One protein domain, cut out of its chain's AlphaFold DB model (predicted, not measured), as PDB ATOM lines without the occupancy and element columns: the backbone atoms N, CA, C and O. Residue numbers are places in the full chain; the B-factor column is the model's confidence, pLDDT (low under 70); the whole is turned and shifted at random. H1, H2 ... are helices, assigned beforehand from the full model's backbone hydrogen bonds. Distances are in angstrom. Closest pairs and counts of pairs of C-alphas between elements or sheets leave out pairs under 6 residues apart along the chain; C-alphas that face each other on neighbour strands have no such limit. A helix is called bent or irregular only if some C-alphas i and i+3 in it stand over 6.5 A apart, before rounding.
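Overview. This is residues 2 to 163 of the 245 residues of an uncharacterized protein of Dictyobacter vulcani (UniProt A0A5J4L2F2). Look first for one very long helix, H3, which makes the longest axis; the bent helix H4 folds back and crosses it near its middle, and H1 and the first part of H5 pack on the second arm, H4b. From there H5 leads away to a hairpin with H6, whose tip, residues 130 to 135, sticks out, and H7 comes back beside the first arm, H4a. The 162 printed residues hold seven named helices, H1 to H7 in chain order, and no named strand: the class is all helix. The whole is loose, with a radius of gyration of the C-alphas of 20.2 A, and flat, spanning 60 by 47 by 25 A.

Arrangement. Begin with H1, residues 2 to 14. H2, residues 17 to 23, is close to it but not clearly touching, the closest C-alphas, of Glu 12 and Leu 18, being 7.8 A apart. H3, residues 28 to 66, only just touches H1, with 3 pairs of C-alphas within 8 A; the closest are Thr 5 and Thr 42, 7.1 A. H4, residues 76 to 104, was assigned as one helix by its hydrogen bonds but is bent, C-alphas 89 and 92 being 6.9 A apart; its arms are H4a, residues 76 to 89, and H4b, residues 92 to 104. H4a touches H3 at a steep tilt of 45 degrees, opposite ways, closest at the C-alphas of Leu 44 and Ile 87, 6.7 A. H1, H3 and H4b form an up-and-down bundle, each running against the one before it in the chain. H5, residues 107 to 132, touches H4b with residues 107 to 114 alone, closest at the C-alphas of Leu 100 and Ala 110, 4.9 A. H5 is irregular, with C-alphas 127 and 130 7.1 A apart, and forms a helical hairpin with H6, residues 134 to 141, closest at the C-alphas of Ala 129 and Met 137, 6.2 A. H7, residues 144 to 161, touches H4a at a shallow tilt of 21 degrees, opposite ways, closest at the C-alphas of Ala 89 and Ala 148, 6.0 A. H3 and H7 are apart. Every O i to N i+4 pair is within hydrogen-bond range in H2, H3, H4a, H4b and H7; the counts are 7 of 9 in H1, 19 of 22 in H5 and 2 of 4 in H6.

Along the chain. Find C-alpha 2 at (235.938, 251.195, 244.449), where H1 begins. H3 runs 56.7 A from C-alpha 28 to C-alpha 66 at (244.132, 220.065, 262.821). H5 measures 34.2 A, and H7 runs 25.9 A to C-alpha 161 at (222.513, 233.052, 269.597).

Size, cuts and confidence. The C-alphas farthest apart, of Ser 23 and Pro 163, are 62.4 A apart. The printed part has no cut, and no link is long. Residues 162 to 163 are under pLDDT 70.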
ATOM      1  N   ILE A   2     236.018 249.915 245.195       76.31
ATOM      2  CA  ILE A   2     235.938 251.195 244.449       76.31
ATOM      3  C   ILE A   2     237.102 251.375 243.458       76.31
ATOM      4  O   ILE A   2     236.876 251.690 242.294       76.31
ATOM      5  N   ILE A   3     238.333 251.094 243.898       80.00
ATOM      6  CA  ILE A   3     239.544 251.215 243.073       80.00
ATOM      7  C   ILE A   3     239.508 250.254 241.876       80.00
ATOM      8  O   ILE A   3     239.630 250.693 240.739       80.00
ATOM      9  N   ILE A   4     239.295 248.954 242.114       78.69
ATOM     10  CA  ILE A   4     239.296 247.929 241.055       78.69
ATOM     11  C   ILE A   4     238.178 248.207 240.051       78.69
ATOM     12  O   ILE A   4     238.427 248.253 238.850       78.69
ATOM     13  N   THR A   5     236.956 248.445 240.537       76.00
ATOM     14  CA  THR A   5     235.810 248.752 239.678       76.00
ATOM     15  C   THR A   5     236.078 250.016 238.862       76.00
ATOM     16  O   THR A   5     235.908 250.006 237.648       76.00
ATOM     17  N   GLY A   6     236.578 251.083 239.487       78.19
ATOM     18  CA  GLY A   6     236.893 252.321 238.782       78.19
ATOM     19  C   GLY A   6     237.996 252.170 237.733       78.19
ATOM     20  O   GLY A   6     237.850 252.719 236.646       78.19
ATOM     21  N   ILE A   7     239.046 251.382 237.995       83.25
ATOM     22  CA  ILE A   7     240.107 251.098 237.011       83.25
ATOM     23  C   ILE A   7     239.547 250.322 235.816       83.25
ATOM     24  O   ILE A   7     239.783 250.721 234.677       83.25
ATOM     25  N   VAL A   8     238.777 249.255 236.062       80.50
ATOM     26  CA  VAL A   8     238.169 248.438 234.996       80.50
ATOM     27  C   VAL A   8     237.288 249.306 234.095       80.50
ATOM     28  O   VAL A   8     237.418 249.263 232.874       80.50
ATOM     29  N   PHE A   9     236.460 250.175 234.680       78.81
ATOM     30  CA  PHE A   9     235.626 251.093 233.902       78.81
ATOM     31  C   PHE A   9     236.428 252.194 233.202       78.81
ATOM     32  O   PHE A   9     236.082 252.580 232.086       78.81
ATOM     33  N   ALA A  10     237.495 252.702 233.818       80.31
ATOM     34  CA  ALA A  10     238.343 253.739 233.233       80.31
ATOM     35  C   ALA A  10     239.085 253.255 231.981       80.31
ATOM     36  O   ALA A  10     239.234 254.017 231.022       80.31
ATOM     37  N   GLN A  11     239.523 251.994 231.969       84.44
ATOM     38  CA  GLN A  11     240.238 251.420 230.829       84.44
ATOM     39  C   GLN A  11     239.388 251.407 229.554       84.44
ATOM     40  O   GLN A  11     239.902 251.704 228.477       84.44
ATOM     41  N   GLU A  12     238.077 251.186 229.666       78.56
ATOM     42  CA  GLU A  12     237.184 251.229 228.503       78.56
ATOM     43  C   GLU A  12     237.132 252.608 227.833       78.56
ATOM     44  O   GLU A  12     237.022 252.702 226.609       78.56
ATOM     45  N   TYR A  13     237.210 253.689 228.618       77.38
ATOM     46  CA  TYR A  13     237.244 255.048 228.069       77.38
ATOM     47  C   TYR A  13     238.581 255.344 227.396       77.38
ATOM     48  O   TYR A  13     238.596 255.981 226.342       77.38
ATOM     49  N   SER A  14     239.679 254.839 227.964       80.69
ATOM     50  CA  SER A  14     241.020 254.976 227.388       80.69
ATOM     51  C   SER A  14     241.114 254.326 226.003       80.69
ATOM     52  O   SER A  14     241.673 254.906 225.076       80.69
ATOM     53  N   TRP A  15     240.484 253.163 225.815       84.75
ATOM     54  CA  TRP A  15     240.501 252.441 224.536       84.75
ATOM     55  C   TRP A  15     239.554 253.003 223.468       84.75
ATOM     56  O   TRP A  15     239.514 252.489 222.352       84.75
ATOM     57  N   GLY A  16     238.772 254.043 223.773       83.50
ATOM     58  CA  GLY A  16     237.910 254.707 222.792       83.50
ATOM     59  C   GLY A  16     236.805 253.820 222.203       83.50
ATOM     60  O   GLY A  16     236.166 254.211 221.223       83.50
ATOM     61  N   THR A  17     236.532 252.655 222.800       84.38
ATOM     62  CA  THR A  17     235.564 251.671 222.287       84.38
ATOM     63  C   THR A  17     234.184 252.292 222.108       84.38
ATOM     64  O   THR A  17     233.529 252.046 221.101       84.38
ATOM     65  N   LEU A  18     233.777 253.199 222.999       81.38
ATOM     66  CA  LEU A  18     232.517 253.949 222.913       81.38
ATOM     67  C   LEU A  18     232.272 254.617 221.550       81.38
ATOM     68  O   LEU A  18     231.126 254.652 221.100       81.38
ATOM     69  N   ARG A  19     233.315 255.105 220.864       84.81
ATOM     70  CA  ARG A  19     233.164 255.704 219.525       84.81
ATOM     71  C   ARG A  19     232.797 254.666 218.460       84.81
ATOM     72  O   ARG A  19     231.981 254.971 217.595       84.81
ATOM     73  N   LEU A  20     233.333 253.447 218.555       88.81
ATOM     74  CA  LEU A  20     233.023 252.334 217.645       88.81
ATOM     75  C   LEU A  20     231.586 251.822 217.809       88.81
ATOM     76  O   LEU A  20     230.963 251.406 216.837       88.81
ATOM     77  N   TRP A  21     231.043 251.855 219.029       88.62
ATOM     78  CA  TRP A  21     229.656 251.447 219.276       88.62
ATOM     79  C   TRP A  21     228.651 252.505 218.801       88.62
ATOM     80  O   TRP A  21     227.595 252.163 218.270       88.62
ATOM     81  N   LEU A  22     228.998 253.790 218.937       87.44
ATOM     82  CA  LEU A  22     228.166 254.903 218.470       87.44
ATOM     83  C   LEU A  22     228.092 254.994 216.942       87.44
ATOM     84  O   LEU A  22     227.029 255.322 216.419       87.44
ATOM     85  N   SER A  23     229.168 254.667 216.217       92.56
ATOM     86  CA  SER A  23     229.139 254.670 214.746       92.56
ATOM     87  C   SER A  23     228.244 253.574 214.158       92.56
ATOM     88  O   SER A  23     227.757 253.722 213.043       92.56
ATOM     89  N   LYS A  24     227.967 252.508 214.918       92.44
ATOM     90  CA  LYS A  24     227.046 251.429 214.527       92.44
ATOM     91  C   LYS A  24     225.567 251.733 214.807       92.44
ATOM     92  O   LYS A  24     224.730 250.862 214.602       92.44
ATOM     93  N   GLY A  25     225.230 252.941 215.272       93.88
ATOM     94  CA  GLY A  25     223.838 253.368 215.465       93.88
ATOM     95  C   GLY A  25     223.136 252.761 216.686       93.88
ATOM     96  O   GLY A  25     221.911 252.779 216.759       93.88
ATOM     97  N   ILE A  26     223.883 252.226 217.655       93.12
ATOM     98  CA  ILE A  26     223.301 251.645 218.870       93.12
ATOM     99  C   ILE A  26     222.724 252.754 219.756       93.12
ATOM    100  O   ILE A  26     223.366 253.778 220.012       93.12
ATOM    101  N   ALA A  27     221.500 252.545 220.245       92.81
ATOM    102  CA  ALA A  27     220.819 253.497 221.111       92.81
ATOM    103  C   ALA A  27     221.608 253.733 222.412       92.81
ATOM    104  O   ALA A  27     222.082 252.800 223.062       92.81
ATOM    105  N   ARG A  28     221.703 254.999 222.846       88.62
ATOM    106  CA  ARG A  28     222.460 255.390 224.054       88.62
ATOM    107  C   ARG A  28     221.992 254.653 225.313       88.62
ATOM    108  O   ARG A  28     222.814 254.304 226.153       88.62
ATOM    109  N   THR A  29     220.691 254.395 225.434       90.81
ATOM    110  CA  THR A  29     220.096 253.685 226.577       90.81
ATOM    111  C   THR A  29     220.580 252.240 226.679       90.81
ATOM    112  O   THR A  29     220.887 251.787 227.778       90.81
ATOM    113  N   GLN A  30     220.736 251.537 225.552       92.12
ATOM    114  CA  GLN A  30     221.243 250.161 225.538       92.12
ATOM    115  C   GLN A  30     222.688 250.085 226.038       92.12
ATOM    116  O   GLN A  30     223.018 249.185 226.805       92.12
ATOM    117  N   LEU A  31     223.531 251.063 225.682       86.88
ATOM    118  CA  LEU A  31     224.904 251.139 226.193       86.88
ATOM    119  C   LEU A  31     224.939 251.342 227.711       86.88
ATOM    120  O   LEU A  31     225.746 250.714 228.393       86.88
ATOM    121  N   PHE A  32     224.047 252.174 228.252       85.88
ATOM    122  CA  PHE A  32     223.944 252.371 229.699       85.88
ATOM    123  C   PHE A  32     223.506 251.104 230.434       85.88
ATOM    124  O   PHE A  32     224.122 250.749 231.437       85.88
ATOM    125  N   VAL A  33     222.493 250.397 229.924       91.25
ATOM    126  CA  VAL A  33     222.029 249.135 230.523       91.25
ATOM    127  C   VAL A  33     223.131 248.078 230.469       91.25
ATOM    128  O   VAL A  33     223.419 247.457 231.490       91.25
ATOM    129  N   ALA A  34     223.806 247.926 229.326       90.06
ATOM    130  CA  ALA A  34     224.916 246.987 229.182       90.06
ATOM    131  C   ALA A  34     226.047 247.281 230.181       90.06
ATOM    132  O   ALA A  34     226.531 246.366 230.847       90.06
ATOM    133  N   LYS A  35     226.416 248.558 230.361       84.25
ATOM    134  CA  LYS A  35     227.413 248.953 231.368       84.25
ATOM    135  C   LYS A  35     226.944 248.713 232.799       84.25
ATOM    136  O   LYS A  35     227.746 248.297 233.629       84.25
ATOM    137  N   GLY A  36     225.663 248.932 233.090       86.44
ATOM    138  CA  GLY A  36     225.078 248.610 234.391       86.44
ATOM    139  C   GLY A  36     225.168 247.115 234.710       86.44
ATOM    140  O   GLY A  36     225.620 246.741 235.790       86.44
ATOM    141  N   VAL A  37     224.825 246.255 233.748       91.00
ATOM    142  CA  VAL A  37     224.942 244.793 233.891       91.00
ATOM    143  C   VAL A  37     226.400 244.375 234.077       91.00
ATOM    144  O   VAL A  37     226.697 243.581 234.970       91.00
ATOM    145  N   LEU A  38     227.321 244.952 233.301       88.12
ATOM    146  CA  LEU A  38     228.755 244.699 233.451       88.12
ATOM    147  C   LEU A  38     229.267 245.124 234.835       88.12
ATOM    148  O   LEU A  38     230.081 244.417 235.428       88.12
ATOM    149  N   ALA A  39     228.767 246.236 235.385       84.69
ATOM    150  CA  ALA A  39     229.132 246.698 236.723       84.69
ATOM    151  C   ALA A  39     228.690 245.700 237.794       84.69
ATOM    152  O   ALA A  39     229.494 245.316 238.643       84.69
ATOM    153  N   ILE A  40     227.442 245.234 237.716       88.19
ATOM    154  CA  ILE A  40     226.893 244.228 238.632       88.19
ATOM    155  C   ILE A  40     227.701 242.929 238.538       88.19
ATOM    156  O   ILE A  40     228.111 242.389 239.564       88.19
ATOM    157  N   PHE A  41     227.987 242.458 237.322       90.56
ATOM    158  CA  PHE A  41     228.778 241.247 237.104       90.56
ATOM    159  C   PHE A  41     230.211 241.384 237.634       90.56
ATOM    160  O   PHE A  41     230.739 240.463 238.250       90.56
ATOM    161  N   THR A  42     230.827 242.554 237.463       86.38
ATOM    162  CA  THR A  42     232.161 242.843 238.006       86.38
ATOM    163  C   THR A  42     232.159 242.776 239.531       86.38
ATOM    164  O   THR A  42     233.020 242.124 240.115       86.38
ATOM    165  N   VAL A  43     231.176 243.399 240.192       86.31
ATOM    166  CA  VAL A  43     231.040 243.337 241.659       86.31
ATOM    167  C   VAL A  43     230.840 241.895 242.122       86.31
ATOM    168  O   VAL A  43     231.529 241.461 243.044       86.31
ATOM    169  N   LEU A  44     229.965 241.141 241.452       89.75
ATOM    170  CA  LEU A  44     229.739 239.719 241.714       89.75
ATOM    171  C   LEU A  44     231.065 238.940 241.662       89.75
ATOM    172  O   LEU A  44     231.419 238.244 242.609       89.75
ATOM    173  N   LEU A  45     231.836 239.105 240.586       90.75
ATOM    174  CA  LEU A  45     233.082 238.371 240.380       90.75
ATOM    175  C   LEU A  45     234.128 238.715 241.447       90.75
ATOM    176  O   LEU A  45     234.713 237.803 242.028       90.75
ATOM    177  N   ILE A  46     234.336 239.998 241.767       88.06
ATOM    178  CA  ILE A  46     235.350 240.377 242.763       88.06
ATOM    179  C   ILE A  46     234.962 239.860 244.156       88.06
ATOM    180  O   ILE A  46     235.812 239.302 244.850       88.06
ATOM    181  N   VAL A  47     233.696 239.992 244.574       88.06
ATOM    182  CA  VAL A  47     233.255 239.462 245.878       88.06
ATOM    183  C   VAL A  47     233.391 237.936 245.902       88.06
ATOM    184  O   VAL A  47     233.857 237.386 246.899       88.06
ATOM    185  N   GLY A  48     233.058 237.254 244.802       90.00
ATOM    186  CA  GLY A  48     233.230 235.808 244.666       90.00
ATOM    187  C   GLY A  48     234.691 235.372 244.798       90.00
ATOM    188  O   GLY A  48     234.987 234.451 245.555       90.00
ATOM    189  N   VAL A  49     235.618 236.072 244.137       92.19
ATOM    190  CA  VAL A  49     237.065 235.809 244.238       92.19
ATOM    191  C   VAL A  49     237.584 236.074 245.653       92.19
ATOM    192  O   VAL A  49     238.364 235.273 246.160       92.19
ATOM    193  N   CYS A  50     237.134 237.143 246.318       87.88
ATOM    194  CA  CYS A  50     237.488 237.417 247.714       87.88
ATOM    195  C   CYS A  50     236.979 236.329 248.671       87.88
ATOM    196  O   CYS A  50     237.712 235.901 249.559       87.88
ATOM    197  N   LEU A  51     235.742 235.856 248.508       87.56
ATOM    198  CA  LEU A  51     235.237 234.752 249.328       87.56
ATOM    199  C   LEU A  51     236.005 233.460 249.064       87.56
ATOM    200  O   LEU A  51     236.356 232.754 250.008       87.56
ATOM    201  N   LEU A  52     236.295 233.168 247.797       91.38
ATOM    202  CA  LEU A  52     237.056 231.987 247.414       91.38
ATOM    203  C   LEU A  52     238.476 232.030 247.992       91.38
ATOM    204  O   LEU A  52     238.941 231.023 248.516       91.38
ATOM    205  N   SER A  53     239.151 233.182 247.956       92.50
ATOM    206  CA  SER A  53     240.502 233.319 248.508       92.50
ATOM    207  C   SER A  53     240.526 233.139 250.026       92.50
ATOM    208  O   SER A  53     241.384 232.417 250.531       92.50
ATOM    209  N   VAL A  54     239.556 233.704 250.751       87.25
ATOM    210  CA  VAL A  54     239.419 233.506 252.205       87.25
ATOM    211  C   VAL A  54     239.101 232.045 252.535       87.25
ATOM    212  O   VAL A  54     239.697 231.487 253.457       87.25
ATOM    213  N   ALA A  55     238.216 231.400 251.772       86.88
ATOM    214  CA  ALA A  55     237.880 229.990 251.960       86.88
ATOM    215  C   ALA A  55     239.092 229.074 251.722       86.88
ATOM    216  O   ALA A  55     239.368 228.198 252.541       86.88
ATOM    217  N   LEU A  56     239.852 229.307 250.646       91.88
ATOM    218  CA  LEU A  56     241.077 228.563 250.341       91.88
ATOM    219  C   LEU A  56     242.148 228.767 251.413       91.88
ATOM    220  O   LEU A  56     242.778 227.801 251.836       91.88
ATOM    221  N   LEU A  57     242.326 230.003 251.885       92.56
ATOM    222  CA  LEU A  57     243.277 230.310 252.949       92.56
ATOM    223  C   LEU A  57     242.881 229.612 254.258       92.56
ATOM    224  O   LEU A  57     243.717 228.986 254.905       92.56
ATOM    225  N   SER A  58     241.597 229.656 254.619       86.50
ATOM    226  CA  SER A  58     241.067 228.963 255.796       86.50
ATOM    227  C   SER A  58     241.265 227.448 255.702       86.50
ATOM    228  O   SER A  58     241.729 226.822 256.658       86.50
ATOM    229  N   LEU A  59     241.001 226.863 254.531       87.69
ATOM    230  CA  LEU A  59     241.214 225.441 254.267       87.69
ATOM    231  C   LEU A  59     242.698 225.065 254.366       87.69
ATOM    232  O   LEU A  59     243.034 224.076 255.014       87.69
ATOM    233  N   PHE A  60     243.586 225.891 253.809       92.12
ATOM    234  CA  PHE A  60     245.033 225.705 253.896       92.12
ATOM    235  C   PHE A  60     245.521 225.678 255.353       92.12
ATOM    236  O   PHE A  60     246.226 224.750 255.753       92.12
ATOM    237  N   PHE A  61     245.089 226.633 256.182       90.00
ATOM    238  CA  PHE A  61     245.434 226.651 257.609       90.00
ATOM    239  C   PHE A  61     244.821 225.481 258.390       90.00
ATOM    240  O   PHE A  61     245.467 224.933 259.283       90.00
ATOM    241  N   SER A  62     243.594 225.070 258.059       87.31
ATOM    242  CA  SER A  62     242.926 223.951 258.733       87.31
ATOM    243  C   SER A  62     243.653 222.621 258.499       87.31
ATOM    244  O   SER A  62     243.846 221.847 259.443       87.31
ATOM    245  N   ILE A  63     244.137 222.398 257.270       89.75
ATOM    246  CA  ILE A  63     244.960 221.232 256.916       89.75
ATOM    247  C   ILE A  63     246.258 221.223 257.731       89.75
ATOM    248  O   ILE A  63     246.606 220.190 258.300       89.75
ATOM    249  N   GLN A  64     246.930 222.373 257.847       94.25
ATOM    250  CA  GLN A  64     248.200 222.476 258.572       94.25
ATOM    251  C   GLN A  64     248.056 222.267 260.088       94.25
ATOM    252  O   GLN A  64     248.938 221.688 260.716       94.25
ATOM    253  N   LEU A  65     246.950 222.715 260.697       91.88
ATOM    254  CA  LEU A  65     246.809 222.738 262.158       91.88
ATOM    255  C   LEU A  65     246.113 221.510 262.759       91.88
ATOM    256  O   LEU A  65     246.496 221.074 263.844       91.88
ATOM    257  N   GLN A  66     245.053 220.986 262.133       78.56
ATOM    258  CA  GLN A  66     244.132 220.065 262.821       78.56
ATOM    259  C   GLN A  66     243.901 218.721 262.122       78.56
ATOM    260  O   GLN A  66     243.244 217.868 262.717       78.56
ATOM    261  N   HIS A  67     244.440 218.496 260.913       80.12
ATOM    262  CA  HIS A  67     244.327 217.253 260.113       80.12
ATOM    263  C   HIS A  67     242.895 216.721 259.855       80.12
ATOM    264  O   HIS A  67     242.720 215.786 259.077       80.12
ATOM    265  N   LYS A  68     241.853 217.294 260.468       81.06
ATOM    266  CA  LYS A  68     240.446 216.923 260.308       81.06
ATOM    267  C   LYS A  68     239.604 218.171 260.078       81.06
ATOM    268  O   LYS A  68     239.271 218.892 261.017       81.06
ATOM    269  N   VAL A  69     239.230 218.385 258.822       79.00
ATOM    270  CA  VAL A  69     238.308 219.448 258.414       79.00
ATOM    271  C   VAL A  69     236.882 218.901 258.493       79.00
ATOM    272  O   VAL A  69     236.527 217.989 257.751       79.00
ATOM    273  N   HIS A  70     236.057 219.433 259.396       80.31
ATOM    274  CA  HIS A  70     234.639 219.067 259.477       80.31
ATOM    275  C   HIS A  70     233.837 219.923 258.490       80.31
ATOM    276  O   HIS A  70     233.330 220.984 258.843       80.31
ATOM    277  N   LEU A  71     233.739 219.468 257.238       82.25
ATOM    278  CA  LEU A  71     232.944 220.143 256.202       82.25
ATOM    279  C   LEU A  71     231.428 219.978 256.406       82.25
ATOM    280  O   LEU A  71     230.652 220.755 255.861       82.25
ATOM    281  N   GLU A  72     230.999 219.012 257.224       82.94
ATOM    282  CA  GLU A  72     229.577 218.718 257.467       82.94
ATOM    283  C   GLU A  72     228.820 219.844 258.186       82.94
ATOM    284  O   GLU A  72     227.597 219.908 258.120       82.94
ATOM    285  N   GLN A  73     229.528 220.756 258.856       80.62
ATOM    286  CA  GLN A  73     228.914 221.892 259.549       80.62
ATOM    287  C   GLN A  73     228.769 223.137 258.666       80.62
ATOM    288  O   GLN A  73     228.303 224.174 259.146       80.62
ATOM    289  N   LEU A  74     229.165 223.067 257.390       82.94
ATOM    290  CA  LEU A  74     229.096 224.215 256.497       82.94
ATOM    291  C   LEU A  74     227.673 224.401 255.961       82.94
ATOM    292  O   LEU A  74     227.224 223.713 255.047       82.94
ATOM    293  N   ASP A  75     226.973 225.384 256.517       88.31
ATOM    294  CA  ASP A  75     225.660 225.798 256.034       88.31
ATOM    295  C   ASP A  75     225.810 226.645 254.757       88.31
ATOM    296  O   ASP A  75     226.020 227.863 254.795       88.31
ATOM    297  N   VAL A  76     225.743 225.975 253.602       89.00
ATOM    298  CA  VAL A  76     225.891 226.593 252.272       89.00
ATOM    299  C   VAL A  76     224.859 227.702 252.052       89.00
ATOM    300  O   VAL A  76     225.161 228.713 251.414       89.00
ATOM    301  N   LEU A  77     223.654 227.551 252.610       90.50
ATOM    302  CA  LEU A  77     222.591 228.540 252.477       90.50
ATOM    303  C   LEU A  77     222.947 229.823 253.233       90.50
ATOM    304  O   LEU A  77     222.817 230.918 252.684       90.50
ATOM    305  N   GLN A  78     223.452 229.701 254.462       84.62
ATOM    306  CA  GLN A  78     223.893 230.856 255.243       84.62
ATOM    307  C   GLN A  78     225.051 231.598 254.560       84.62
ATOM    308  O   GLN A  78     225.061 232.833 254.537       84.62
ATOM    309  N   LEU A  79     225.986 230.862 253.951       84.69
ATOM    310  CA  LEU A  79     227.089 231.445 253.185       84.69
ATOM    311  C   LEU A  79     226.583 232.205 251.948       84.69
ATOM    312  O   LEU A  79     227.009 233.335 251.701       84.69
ATOM    313  N   LEU A  80     225.635 231.626 251.203       89.75
ATOM    314  CA  LEU A  80     225.029 232.267 250.035       89.75
ATOM    315  C   LEU A  80     224.252 233.537 250.413       89.75
ATOM    316  O   LEU A  80     224.371 234.555 249.729       89.75
ATOM    317  N   LEU A  81     223.489 233.520 251.511       88.44
ATOM    318  CA  LEU A  81     222.797 234.719 251.999       88.44
ATOM    319  C   LEU A  81     223.780 235.810 252.431       88.44
ATOM    320  O   LEU A  81     223.561 236.982 252.121       88.44
ATOM    321  N   ALA A  82     224.860 235.442 253.126       82.31
ATOM    322  CA  ALA A  82     225.908 236.387 253.498       82.31
ATOM    323  C   ALA A  82     226.542 237.024 252.251       82.31
ATOM    324  O   ALA A  82     226.739 238.237 252.215       82.31
ATOM    325  N   TYR A  83     226.773 236.232 251.203       86.31
ATOM    326  CA  TYR A  83     227.280 236.703 249.916       86.31
ATOM    327  C   TYR A  83     226.322 237.667 249.198       86.31
ATOM    328  O   TYR A  83     226.726 238.754 248.789       86.31
ATOM    329  N   LEU A  84     225.034 237.332 249.083       89.50
ATOM    330  CA  LEU A  84     224.046 238.238 248.476       89.50
ATOM    331  C   LEU A  84     223.936 239.559 249.247       89.50
ATOM    332  O   LEU A  84     223.822 240.631 248.652       89.50
ATOM    333  N   ARG A  85     224.000 239.488 250.579       84.88
ATOM    334  CA  ARG A  85     223.930 240.650 251.468       84.88
ATOM    335  C   ARG A  85     225.124 241.590 251.283       84.88
ATOM    336  O   ARG A  85     224.925 242.805 251.258       84.88
ATOM    337  N   THR A  86     226.339 241.064 251.120       82.94
ATOM    338  CA  THR A  86     227.524 241.899 250.861       82.94
ATOM    339  C   THR A  86     227.470 242.549 249.482       82.94
ATOM    340  O   THR A  86     227.765 243.738 249.368       82.94
ATOM    341  N   ILE A  87     227.009 241.832 248.451       87.25
ATOM    342  CA  ILE A  87     226.792 242.408 247.113       87.25
ATOM    343  C   ILE A  87     225.791 243.560 247.176       87.25
ATOM    344  O   ILE A  87     226.052 244.633 246.632       87.25
ATOM    345  N   TYR A  88     224.668 243.363 247.870       88.31
ATOM    346  CA  TYR A  88     223.638 244.390 248.008       88.31
ATOM    347  C   TYR A  88     224.165 245.649 248.712       88.31
ATOM    348  O   TYR A  88     223.885 246.763 248.276       88.31
ATOM    349  N   ALA A  89     224.991 245.483 249.751       84.69
ATOM    350  CA  ALA A  89     225.624 246.600 250.453       84.69
ATOM    351  C   ALA A  89     226.645 247.367 249.585       84.69
ATOM    352  O   ALA A  89     226.828 248.571 249.761       84.69
ATOM    353  N   LEU A  90     227.298 246.693 248.631       84.19
ATOM    354  CA  LEU A  90     228.302 247.282 247.733       84.19
ATOM    355  C   LEU A  90     227.701 247.943 246.484       84.19
ATOM    356  O   LEU A  90     228.319 248.830 245.890       84.19
ATOM    357  N   LEU A  91     226.496 247.533 246.092       86.56
ATOM    358  CA  LEU A  91     225.784 248.032 244.919       86.56
ATOM    359  C   LEU A  91     225.647 249.570 244.856       86.56
ATOM    360  O   LEU A  91     225.941 250.128 243.794       86.56
ATOM    361  N   PRO A  92     225.286 250.297 245.938       88.62
ATOM    362  CA  PRO A  92     225.199 251.759 245.888       88.62
ATOM    363  C   PRO A  92     226.557 252.433 245.635       88.62
ATOM    364  O   PRO A  92     226.616 253.411 244.893       88.62
ATOM    365  N   TYR A  93     227.659 251.893 246.169       86.56
ATOM    366  CA  TYR A  93     229.005 252.427 245.920       86.56
ATOM    367  C   TYR A  93     229.443 252.222 244.466       86.56
ATOM    368  O   TYR A  93     230.035 253.118 243.854       86.56
ATOM    369  N   ALA A  94     229.126 251.059 243.893       86.88
ATOM    370  CA  ALA A  94     229.387 250.775 242.487       86.88
ATOM    371  C   ALA A  94     228.570 251.698 241.567       86.88
ATOM    372  O   ALA A  94     229.126 252.268 240.628       86.88
ATOM    373  N   ALA A  95     227.284 251.905 241.868       87.56
ATOM    374  CA  ALA A  95     226.420 252.820 241.125       87.56
ATOM    375  C   ALA A  95     226.921 254.271 241.192       87.56
ATOM    376  O   ALA A  95     226.983 254.948 240.167       87.56
ATOM    377  N   LEU A  96     227.342 254.728 242.375       88.75
ATOM    378  CA  LEU A  96     227.898 256.065 242.579       88.75
ATOM    379  C   LEU A  96     229.200 256.259 241.793       88.75
ATOM    380  O   LEU A  96     229.368 257.269 241.110       88.75
ATOM    381  N   THR A  97     230.088 255.263 241.816       88.12
ATOM    382  CA  THR A  97     231.339 255.295 241.044       88.12
ATOM    383  C   THR A  97     231.049 255.315 239.544       88.12
ATOM    384  O   THR A  97     231.639 256.111 238.820       88.12
ATOM    385  N   LEU A  98     230.102 254.503 239.066       84.62
ATOM    386  CA  LEU A  98     229.693 254.496 237.661       84.62
ATOM    387  C   LEU A  98     229.111 255.851 237.238       84.62
ATOM    388  O   LEU A  98     229.469 256.365 236.178       84.62
ATOM    389  N   LEU A  99     228.266 256.459 238.073       88.06
ATOM    390  CA  LEU A  99     227.700 257.783 237.821       88.06
ATOM    391  C   LEU A  99     228.798 258.851 237.729       88.06
ATOM    392  O   LEU A  99     228.799 259.644 236.788       88.06
ATOM    393  N   LEU A 100     229.775 258.825 238.639       88.75
ATOM    394  CA  LEU A 100     230.946 259.703 238.598       88.75
ATOM    395  C   LEU A 100     231.799 259.479 237.346       88.75
ATOM    396  O   LEU A 100     232.207 260.455 236.716       88.75
ATOM    397  N   VAL A 101     232.052 258.227 236.951       86.19
ATOM    398  CA  VAL A 101     232.801 257.894 235.725       86.19
ATOM    399  C   VAL A 101     232.095 258.472 234.501       86.19
ATOM    400  O   VAL A 101     232.732 259.107 233.661       86.19
ATOM    401  N   VAL A 102     230.778 258.287 234.401       84.50
ATOM    402  CA  VAL A 102     229.978 258.782 233.273       84.50
ATOM    403  C   VAL A 102     229.978 260.308 233.225       84.50
ATOM    404  O   VAL A 102     230.131 260.883 232.145       84.50
ATOM    405  N   LEU A 103     229.817 260.958 234.379       90.12
ATOM    406  CA  LEU A 103     229.722 262.411 234.483       90.12
ATOM    407  C   LEU A 103     231.060 263.094 234.177       90.12
ATOM    408  O   LEU A 103     231.116 264.037 233.393       90.12
ATOM    409  N   THR A 104     232.141 262.602 234.779       89.62
ATOM    410  CA  THR A 104     233.474 263.220 234.689       89.62
ATOM    411  C   THR A 104     234.247 262.783 233.452       89.62
ATOM    412  O   THR A 104     235.189 263.463 233.050       89.62
ATOM    413  N   ARG A 105     233.871 261.644 232.850       85.12
ATOM    414  CA  ARG A 105     234.611 260.980 231.765       85.12
ATOM    415  C   ARG A 105     236.079 260.702 232.121       85.12
ATOM    416  O   ARG A 105     236.906 260.551 231.225       85.12
ATOM    417  N   SER A 106     236.406 260.639 233.413       84.44
ATOM    418  CA  SER A 106     237.761 260.432 233.920       84.44
ATOM    419  C   SER A 106     237.761 259.392 235.031       84.44
ATOM    420  O   SER A 106     237.100 259.551 236.056       84.44
ATOM    421  N   GLY A 107     238.549 258.331 234.845       84.31
ATOM    422  CA  GLY A 107     238.709 257.279 235.848       84.31
ATOM    423  C   GLY A 107     239.284 257.786 237.166       84.31
ATOM    424  O   GLY A 107     238.796 257.420 238.229       84.31
ATOM    425  N   ILE A 108     240.284 258.671 237.095       88.81
ATOM    426  CA  ILE A 108     240.978 259.204 238.277       88.81
ATOM    427  C   ILE A 108     240.019 260.043 239.121       88.81
ATOM    428  O   ILE A 108     239.936 259.845 240.331       88.81
ATOM    429  N   ILE A 109     239.258 260.941 238.483       90.44
ATOM    430  CA  ILE A 109     238.295 261.795 239.191       90.44
ATOM    431  C   ILE A 109     237.178 260.940 239.785       90.44
ATOM    432  O   ILE A 109     236.741 261.198 240.901       90.44
ATOM    433  N   ALA A 110     236.737 259.896 239.083       88.31
ATOM    434  CA  ALA A 110     235.687 259.035 239.597       88.31
ATOM    435  C   ALA A 110     236.133 258.178 240.786       88.31
ATOM    436  O   ALA A 110     235.413 258.113 241.779       88.31
ATOM    437  N   VAL A 111     237.319 257.564 240.720       88.50
ATOM    438  CA  VAL A 111     237.884 256.794 241.840       88.50
ATOM    439  C   VAL A 111     238.164 257.715 243.021       88.50
ATOM    440  O   VAL A 111     237.697 257.445 244.126       88.50
ATOM    441  N   GLY A 112     238.865 258.828 242.791       90.94
ATOM    442  CA  GLY A 112     239.184 259.801 243.834       90.94
ATOM    443  C   GLY A 112     237.929 260.416 244.453       90.94
ATOM    444  O   GLY A 112     237.832 260.507 245.670       90.94
ATOM    445  N   GLY A 113     236.937 260.759 243.631       92.25
ATOM    446  CA  GLY A 113     235.656 261.302 244.072       92.25
ATOM    447  C   GLY A 113     234.826 260.298 244.866       92.25
ATOM    448  O   GLY A 113     234.275 260.662 245.899       92.25
ATOM    449  N   ALA A 114     234.772 259.033 244.445       90.81
ATOM    450  CA  ALA A 114     234.058 257.990 245.179       90.81
ATOM    451  C   ALA A 114     234.727 257.675 246.527       90.81
ATOM    452  O   ALA A 114     234.026 257.506 247.524       90.81
ATOM    453  N   ILE A 115     236.065 257.645 246.579       90.69
ATOM    454  CA  ILE A 115     236.814 257.479 247.833       90.69
ATOM    455  C   ILE A 115     236.586 258.686 248.740       90.69
ATOM    456  O   ILE A 115     236.168 258.504 249.877       90.69
ATOM    457  N   ALA A 116     236.789 259.907 248.237       93.19
ATOM    458  CA  ALA A 116     236.580 261.134 249.001       93.19
ATOM    459  C   ALA A 116     235.141 261.237 249.523       93.19
ATOM    460  O   ALA A 116     234.923 261.608 250.672       93.19
ATOM    461  N   PHE A 117     234.151 260.853 248.718       91.31
ATOM    462  CA  PHE A 117     232.766 260.775 249.163       91.31
ATOM    463  C   PHE A 117     232.598 259.731 250.278       91.31
ATOM    464  O   PHE A 117     232.073 260.040 251.343       91.31
ATOM    465  N   SER A 118     233.092 258.508 250.084       88.62
ATOM    466  CA  SER A 118     232.942 257.441 251.076       88.62
ATOM    467  C   SER A 118     233.652 257.737 252.399       88.62
ATOM    468  O   SER A 118     233.144 257.338 253.442       88.62
ATOM    469  N   THR A 119     234.814 258.390 252.387       88.94
ATOM    470  CA  THR A 119     235.613 258.622 253.601       88.94
ATOM    471  C   THR A 119     235.286 259.962 254.247       88.94
ATOM    472  O   THR A 119     234.968 260.018 255.435       88.94
ATOM    473  N   ILE A 120     235.315 261.046 253.469       94.19
ATOM    474  CA  ILE A 120     235.151 262.408 253.980       94.19
ATOM    475  C   ILE A 120     233.675 262.688 254.228       94.19
ATOM    476  O   ILE A 120     233.313 263.086 255.331       94.19
ATOM    477  N   PHE A 121     232.806 262.470 253.236       92.25
ATOM    478  CA  PHE A 121     231.398 262.850 253.372       92.25
ATOM    479  C   PHE A 121     230.688 261.995 254.422       92.25
ATOM    480  O   PHE A 121     230.045 262.546 255.315       92.25
ATOM    481  N   GLU A 122     230.850 260.668 254.388       90.19
ATOM    482  CA  GLU A 122     230.241 259.812 255.412       90.19
ATOM    483  C   GLU A 122     230.862 260.018 256.800       90.19
ATOM    484  O   GLU A 122     230.136 260.027 257.798       90.19
ATOM    485  N   GLY A 123     232.184 260.205 256.886       88.94
ATOM    486  CA  GLY A 123     232.875 260.463 258.152       88.94
ATOM    487  C   GLY A 123     232.430 261.774 258.801       88.94
ATOM    488  O   GLY A 123     232.127 261.813 259.999       88.94
ATOM    489  N   LEU A 124     232.302 262.837 258.002       92.81
ATOM    490  CA  LEU A 124     231.766 264.119 258.451       92.81
ATOM    491  C   LEU A 124     230.297 264.003 258.850       92.81
ATOM    492  O   LEU A 124     229.937 264.498 259.914       92.81
ATOM    493  N   LEU A 125     229.458 263.320 258.061       90.81
ATOM    494  CA  LEU A 125     228.044 263.136 258.405       90.81
ATOM    495  C   LEU A 125     227.878 262.417 259.739       90.81
ATOM    496  O   LEU A 125     227.074 262.853 260.557       90.81
ATOM    497  N   LYS A 126     228.655 261.359 259.995       87.56
ATOM    498  CA  LYS A 126     228.629 260.639 261.278       87.56
ATOM    499  C   LYS A 126     229.072 261.527 262.440       87.56
ATOM    500  O   LYS A 126     228.459 261.492 263.502       87.56
ATOM    501  N   SER A 127     230.088 262.357 262.223       91.19
ATOM    502  CA  SER A 127     230.611 263.277 263.242       91.19
ATOM    503  C   SER A 127     229.653 264.438 263.540       91.19
ATOM    504  O   SER A 127     229.568 264.903 264.676       91.19
ATOM    505  N   LEU A 128     228.915 264.910 262.531       93.06
ATOM    506  CA  LEU A 128     227.931 265.988 262.668       93.06
ATOM    507  C   LEU A 128     226.538 265.488 263.074       93.06
ATOM    508  O   LEU A 128     225.758 266.281 263.599       93.06
ATOM    509  N   ALA A 129     226.225 264.204 262.877       91.88
ATOM    510  CA  ALA A 129     224.936 263.601 263.215       91.88
ATOM    511  C   ALA A 129     224.427 263.954 264.627       91.88
ATOM    512  O   ALA A 129     223.288 264.414 264.728       91.88
ATOM    513  N   PRO A 130     225.225 263.849 265.713       90.56
ATOM    514  CA  PRO A 130     224.744 264.209 267.050       90.56
ATOM    515  C   PRO A 130     224.451 265.708 267.219       90.56
ATOM    516  O   PRO A 130     223.693 266.080 268.110       90.56
ATOM    517  N   ARG A 131     225.014 266.580 266.370       94.50
ATOM    518  CA  ARG A 131     224.808 268.039 266.430       94.50
ATOM    519  C   ARG A 131     223.586 268.511 265.637       94.50
ATOM    520  O   ARG A 131     223.033 269.555 265.958       94.50
ATOM    521  N   LEU A 132     223.172 267.763 264.613       93.31
ATOM    522  CA  LEU A 132     222.088 268.129 263.685       93.31
ATOM    523  C   LEU A 132     220.684 267.704 264.162       93.31
ATOM    524  O   LEU A 132     219.689 268.042 263.525       93.31
ATOM    525  N   GLY A 133     220.591 266.988 265.286       93.00
ATOM    526  CA  GLY A 133     219.326 266.552 265.878       93.00
ATOM    527  C   GLY A 133     218.800 265.213 265.343       93.00
ATOM    528  O   GLY A 133     219.351 264.602 264.426       93.00
ATOM    529  N   SER A 134     217.705 264.734 265.942       88.88
ATOM    530  CA  SER A 134     217.159 263.385 265.718       88.88
ATOM    531  C   SER A 134     216.646 263.138 264.295       88.88
ATOM    532  O   SER A 134     216.731 262.013 263.810       88.88
ATOM    533  N   GLY A 135     216.173 264.171 263.589       88.75
ATOM    534  CA  GLY A 135     215.705 264.036 262.205       88.75
ATOM    535  C   GLY A 135     216.809 263.592 261.237       88.75
ATOM    536  O   GLY A 135     216.571 262.766 260.357       88.75
ATOM    537  N   PHE A 136     218.040 264.073 261.442       89.44
ATOM    538  CA  PHE A 136     219.175 263.753 260.572       89.44
ATOM    539  C   PHE A 136     219.657 262.305 260.737       89.44
ATOM    540  O   PHE A 136     220.159 261.709 259.784       89.44
ATOM    541  N   MET A 137     219.441 261.706 261.914       86.75
ATOM    542  CA  MET A 137     219.802 260.310 262.184       86.75
ATOM    543  C   MET A 137     219.089 259.341 261.236       86.75
ATOM    544  O   MET A 137     219.689 258.359 260.803       86.75
ATOM    545  N   HIS A 138     217.843 259.631 260.848       87.25
ATOM    546  CA  HIS A 138     217.113 258.790 259.900       87.25
ATOM    547  C   HIS A 138     217.774 258.770 258.519       87.25
ATOM    548  O   HIS A 138     217.880 257.708 257.918       87.25
ATOM    549  N   ILE A 139     218.277 259.913 258.043       86.75
ATOM    550  CA  ILE A 139     218.974 260.014 256.751       86.75
ATOM    551  C   ILE A 139     220.302 259.253 256.807       86.75
ATOM    552  O   ILE A 139     220.631 258.512 255.883       86.75
ATOM    553  N   VAL A 140     221.038 259.386 257.916       87.31
ATOM    554  CA  VAL A 140     222.311 258.684 258.128       87.31
ATOM    555  C   VAL A 140     222.118 257.163 258.129       87.31
ATOM    556  O   VAL A 140     222.971 256.441 257.620       87.31
ATOM    557  N   PHE A 141     220.978 256.662 258.610       85.88
ATOM    558  CA  PHE A 141     220.650 255.233 258.560       85.88
ATOM    559  C   PHE A 141     220.421 254.688 257.144       85.88
ATOM    560  O   PHE A 141     220.678 253.509 256.904       85.88
ATOM    561  N   TYR A 142     219.977 255.530 256.205       86.44
ATOM    562  CA  TYR A 142     219.842 255.151 254.795       86.44
ATOM    563  C   TYR A 142     221.167 255.210 254.026       86.44
ATOM    564  O   TYR A 142     221.220 254.771 252.875       86.44
ATOM    565  N   LEU A 143     222.245 255.713 254.641       88.69
ATOM    566  CA  LEU A 143     223.567 255.638 254.030       88.69
ATOM    567  C   LEU A 143     224.007 254.172 253.923       88.69
ATOM    568  O   LEU A 143     223.778 253.384 254.851       88.69
ATOM    569  N   PRO A 144     224.712 253.803 252.843       83.06
ATOM    570  CA  PRO A 144     225.174 252.435 252.651       83.06
ATOM    571  C   PRO A 144     226.001 251.895 253.828       83.06
ATOM    572  O   PRO A 144     225.842 250.730 254.196       83.06
ATOM    573  N   SER A 145     226.818 252.729 254.485       84.44
ATOM    574  CA  SER A 145     227.596 252.291 255.651       84.44
ATOM    575  C   SER A 145     226.764 252.064 256.913       84.44
ATOM    576  O   SER A 145     227.100 251.178 257.700       84.44
ATOM    577  N   GLY A 146     225.664 252.798 257.106       87.69
ATOM    578  CA  GLY A 146     224.715 252.537 258.193       87.69
ATOM    579  C   GLY A 146     224.020 251.186 258.010       87.69
ATOM    580  O   GLY A 146     223.918 250.384 258.943       87.69
ATOM    581  N   LEU A 147     223.641 250.886 256.768       84.31
ATOM    582  CA  LEU A 147     223.044 249.612 256.380       84.31
ATOM    583  C   LEU A 147     224.037 248.452 256.553       84.31
ATOM    584  O   LEU A 147     223.701 247.443 257.173       84.31
ATOM    585  N   ALA A 148     225.280 248.618 256.095       83.31
ATOM    586  CA  ALA A 148     226.345 247.632 256.273       83.31
ATOM    587  C   ALA A 148     226.641 247.355 257.758       83.31
ATOM    588  O   ALA A 148     226.752 246.196 258.158       83.31
ATOM    589  N   SER A 149     226.701 248.401 258.589       86.12
ATOM    590  CA  SER A 149     226.910 248.270 260.035       86.12
ATOM    591  C   SER A 149     225.762 247.512 260.707       86.12
ATOM    592  O   SER A 149     225.997 246.565 261.461       86.12
ATOM    593  N   THR A 150     224.516 247.837 260.352       87.81
ATOM    594  CA  THR A 150     223.328 247.152 260.883       87.81
ATOM    595  C   THR A 150     223.327 245.673 260.495       87.81
ATOM    596  O   THR A 150     223.129 244.802 261.342       87.81
ATOM    597  N   LEU A 151     223.618 245.365 259.232       82.56
ATOM    598  CA  LEU A 151     223.710 243.996 258.726       82.56
ATOM    599  C   LEU A 151     224.814 243.186 259.416       82.56
ATOM    600  O   LEU A 151     224.606 242.015 259.738       82.56
ATOM    601  N   SER A 152     225.962 243.815 259.667       82.62
ATOM    602  CA  SER A 152     227.068 243.202 260.401       82.62
ATOM    603  C   SER A 152     226.660 242.898 261.844       82.62
ATOM    604  O   SER A 152     226.754 241.752 262.277       82.62
ATOM    605  N   SER A 153     226.067 243.868 262.552       86.31
ATOM    606  CA  SER A 153     225.580 243.678 263.930       86.31
ATOM    607  C   SER A 153     224.567 242.531 264.062       86.31
ATOM    608  O   SER A 153     224.606 241.763 265.022       86.31
ATOM    609  N   GLN A 154     223.703 242.346 263.058       86.12
ATOM    610  CA  GLN A 154     222.763 241.225 263.012       86.12
ATOM    611  C   GLN A 154     223.464 239.885 262.776       86.12
ATOM    612  O   GLN A 154     223.074 238.884 263.378       86.12
ATOM    613  N   ASN A 155     224.494 239.849 261.924       79.69
ATOM    614  CA  ASN A 155     225.297 238.641 261.725       79.69
ATOM    615  C   ASN A 155     225.980 238.211 263.036       79.69
ATOM    616  O   ASN A 155     225.940 237.025 263.366       79.69
ATOM    617  N   PHE A 156     226.514 239.158 263.817       82.00
ATOM    618  CA  PHE A 156     227.104 238.877 265.134       82.00
ATOM    619  C   PHE A 156     226.079 238.326 266.129       82.00
ATOM    620  O   PHE A 156     226.326 237.315 266.785       82.00
ATOM    621  N   ALA A 157     224.899 238.945 266.213       82.50
ATOM    622  CA  ALA A 157     223.838 238.472 267.098       82.50
ATOM    623  C   ALA A 157     223.412 237.029 266.764       82.50
ATOM    624  O   ALA A 157     223.209 236.213 267.662       82.50
ATOM    625  N   LEU A 158     223.342 236.683 265.473       77.25
ATOM    626  CA  LEU A 158     223.040 235.321 265.025       77.25
ATOM    627  C   LEU A 158     224.161 234.326 265.349       77.25
ATOM    628  O   LEU A 158     223.869 233.169 265.652       77.25
ATOM    629  N   ALA A 159     225.424 234.755 265.307       77.12
ATOM    630  CA  ALA A 159     226.559 233.913 265.676       77.12
ATOM    631  C   ALA A 159     226.544 233.559 267.174       77.12
ATOM    632  O   ALA A 159     226.774 232.402 267.526       77.12
ATOM    633  N   ILE A 160     226.206 234.521 268.041       79.38
ATOM    634  CA  ILE A 160     226.132 234.328 269.500       79.38
ATOM    635  C   ILE A 160     224.911 233.484 269.888       79.38
ATOM    636  O   ILE A 160     225.005 232.595 270.731       79.38
ATOM    637  N   CYS A 161     223.756 233.745 269.271       72.31
ATOM    638  CA  CYS A 161     222.513 233.052 269.597       72.31
ATOM    639  C   CYS A 161     222.378 231.676 268.948       72.31
ATOM    640  O   CYS A 161     221.368 231.024 269.204       72.31
ATOM    641  N   ARG A 162     223.339 231.211 268.132       67.56
ATOM    642  CA  ARG A 162     223.318 229.833 267.627       67.56
ATOM    643  C   ARG A 162     223.499 228.922 268.845       67.56
ATOM    644  O   ARG A 162     224.614 228.845 269.366       67.56
ATOM    645  N   PRO A 163     222.431 228.265 269.347       56.94
ATOM    646  CA  PRO A 163     222.568 227.403 270.503       56.94
ATOM    647  C   PRO A 163     223.597 226.362 270.104       56.94
ATOM    648  O   PRO A 163     223.474 225.759 269.034       56.94
TER     649      PRO A 163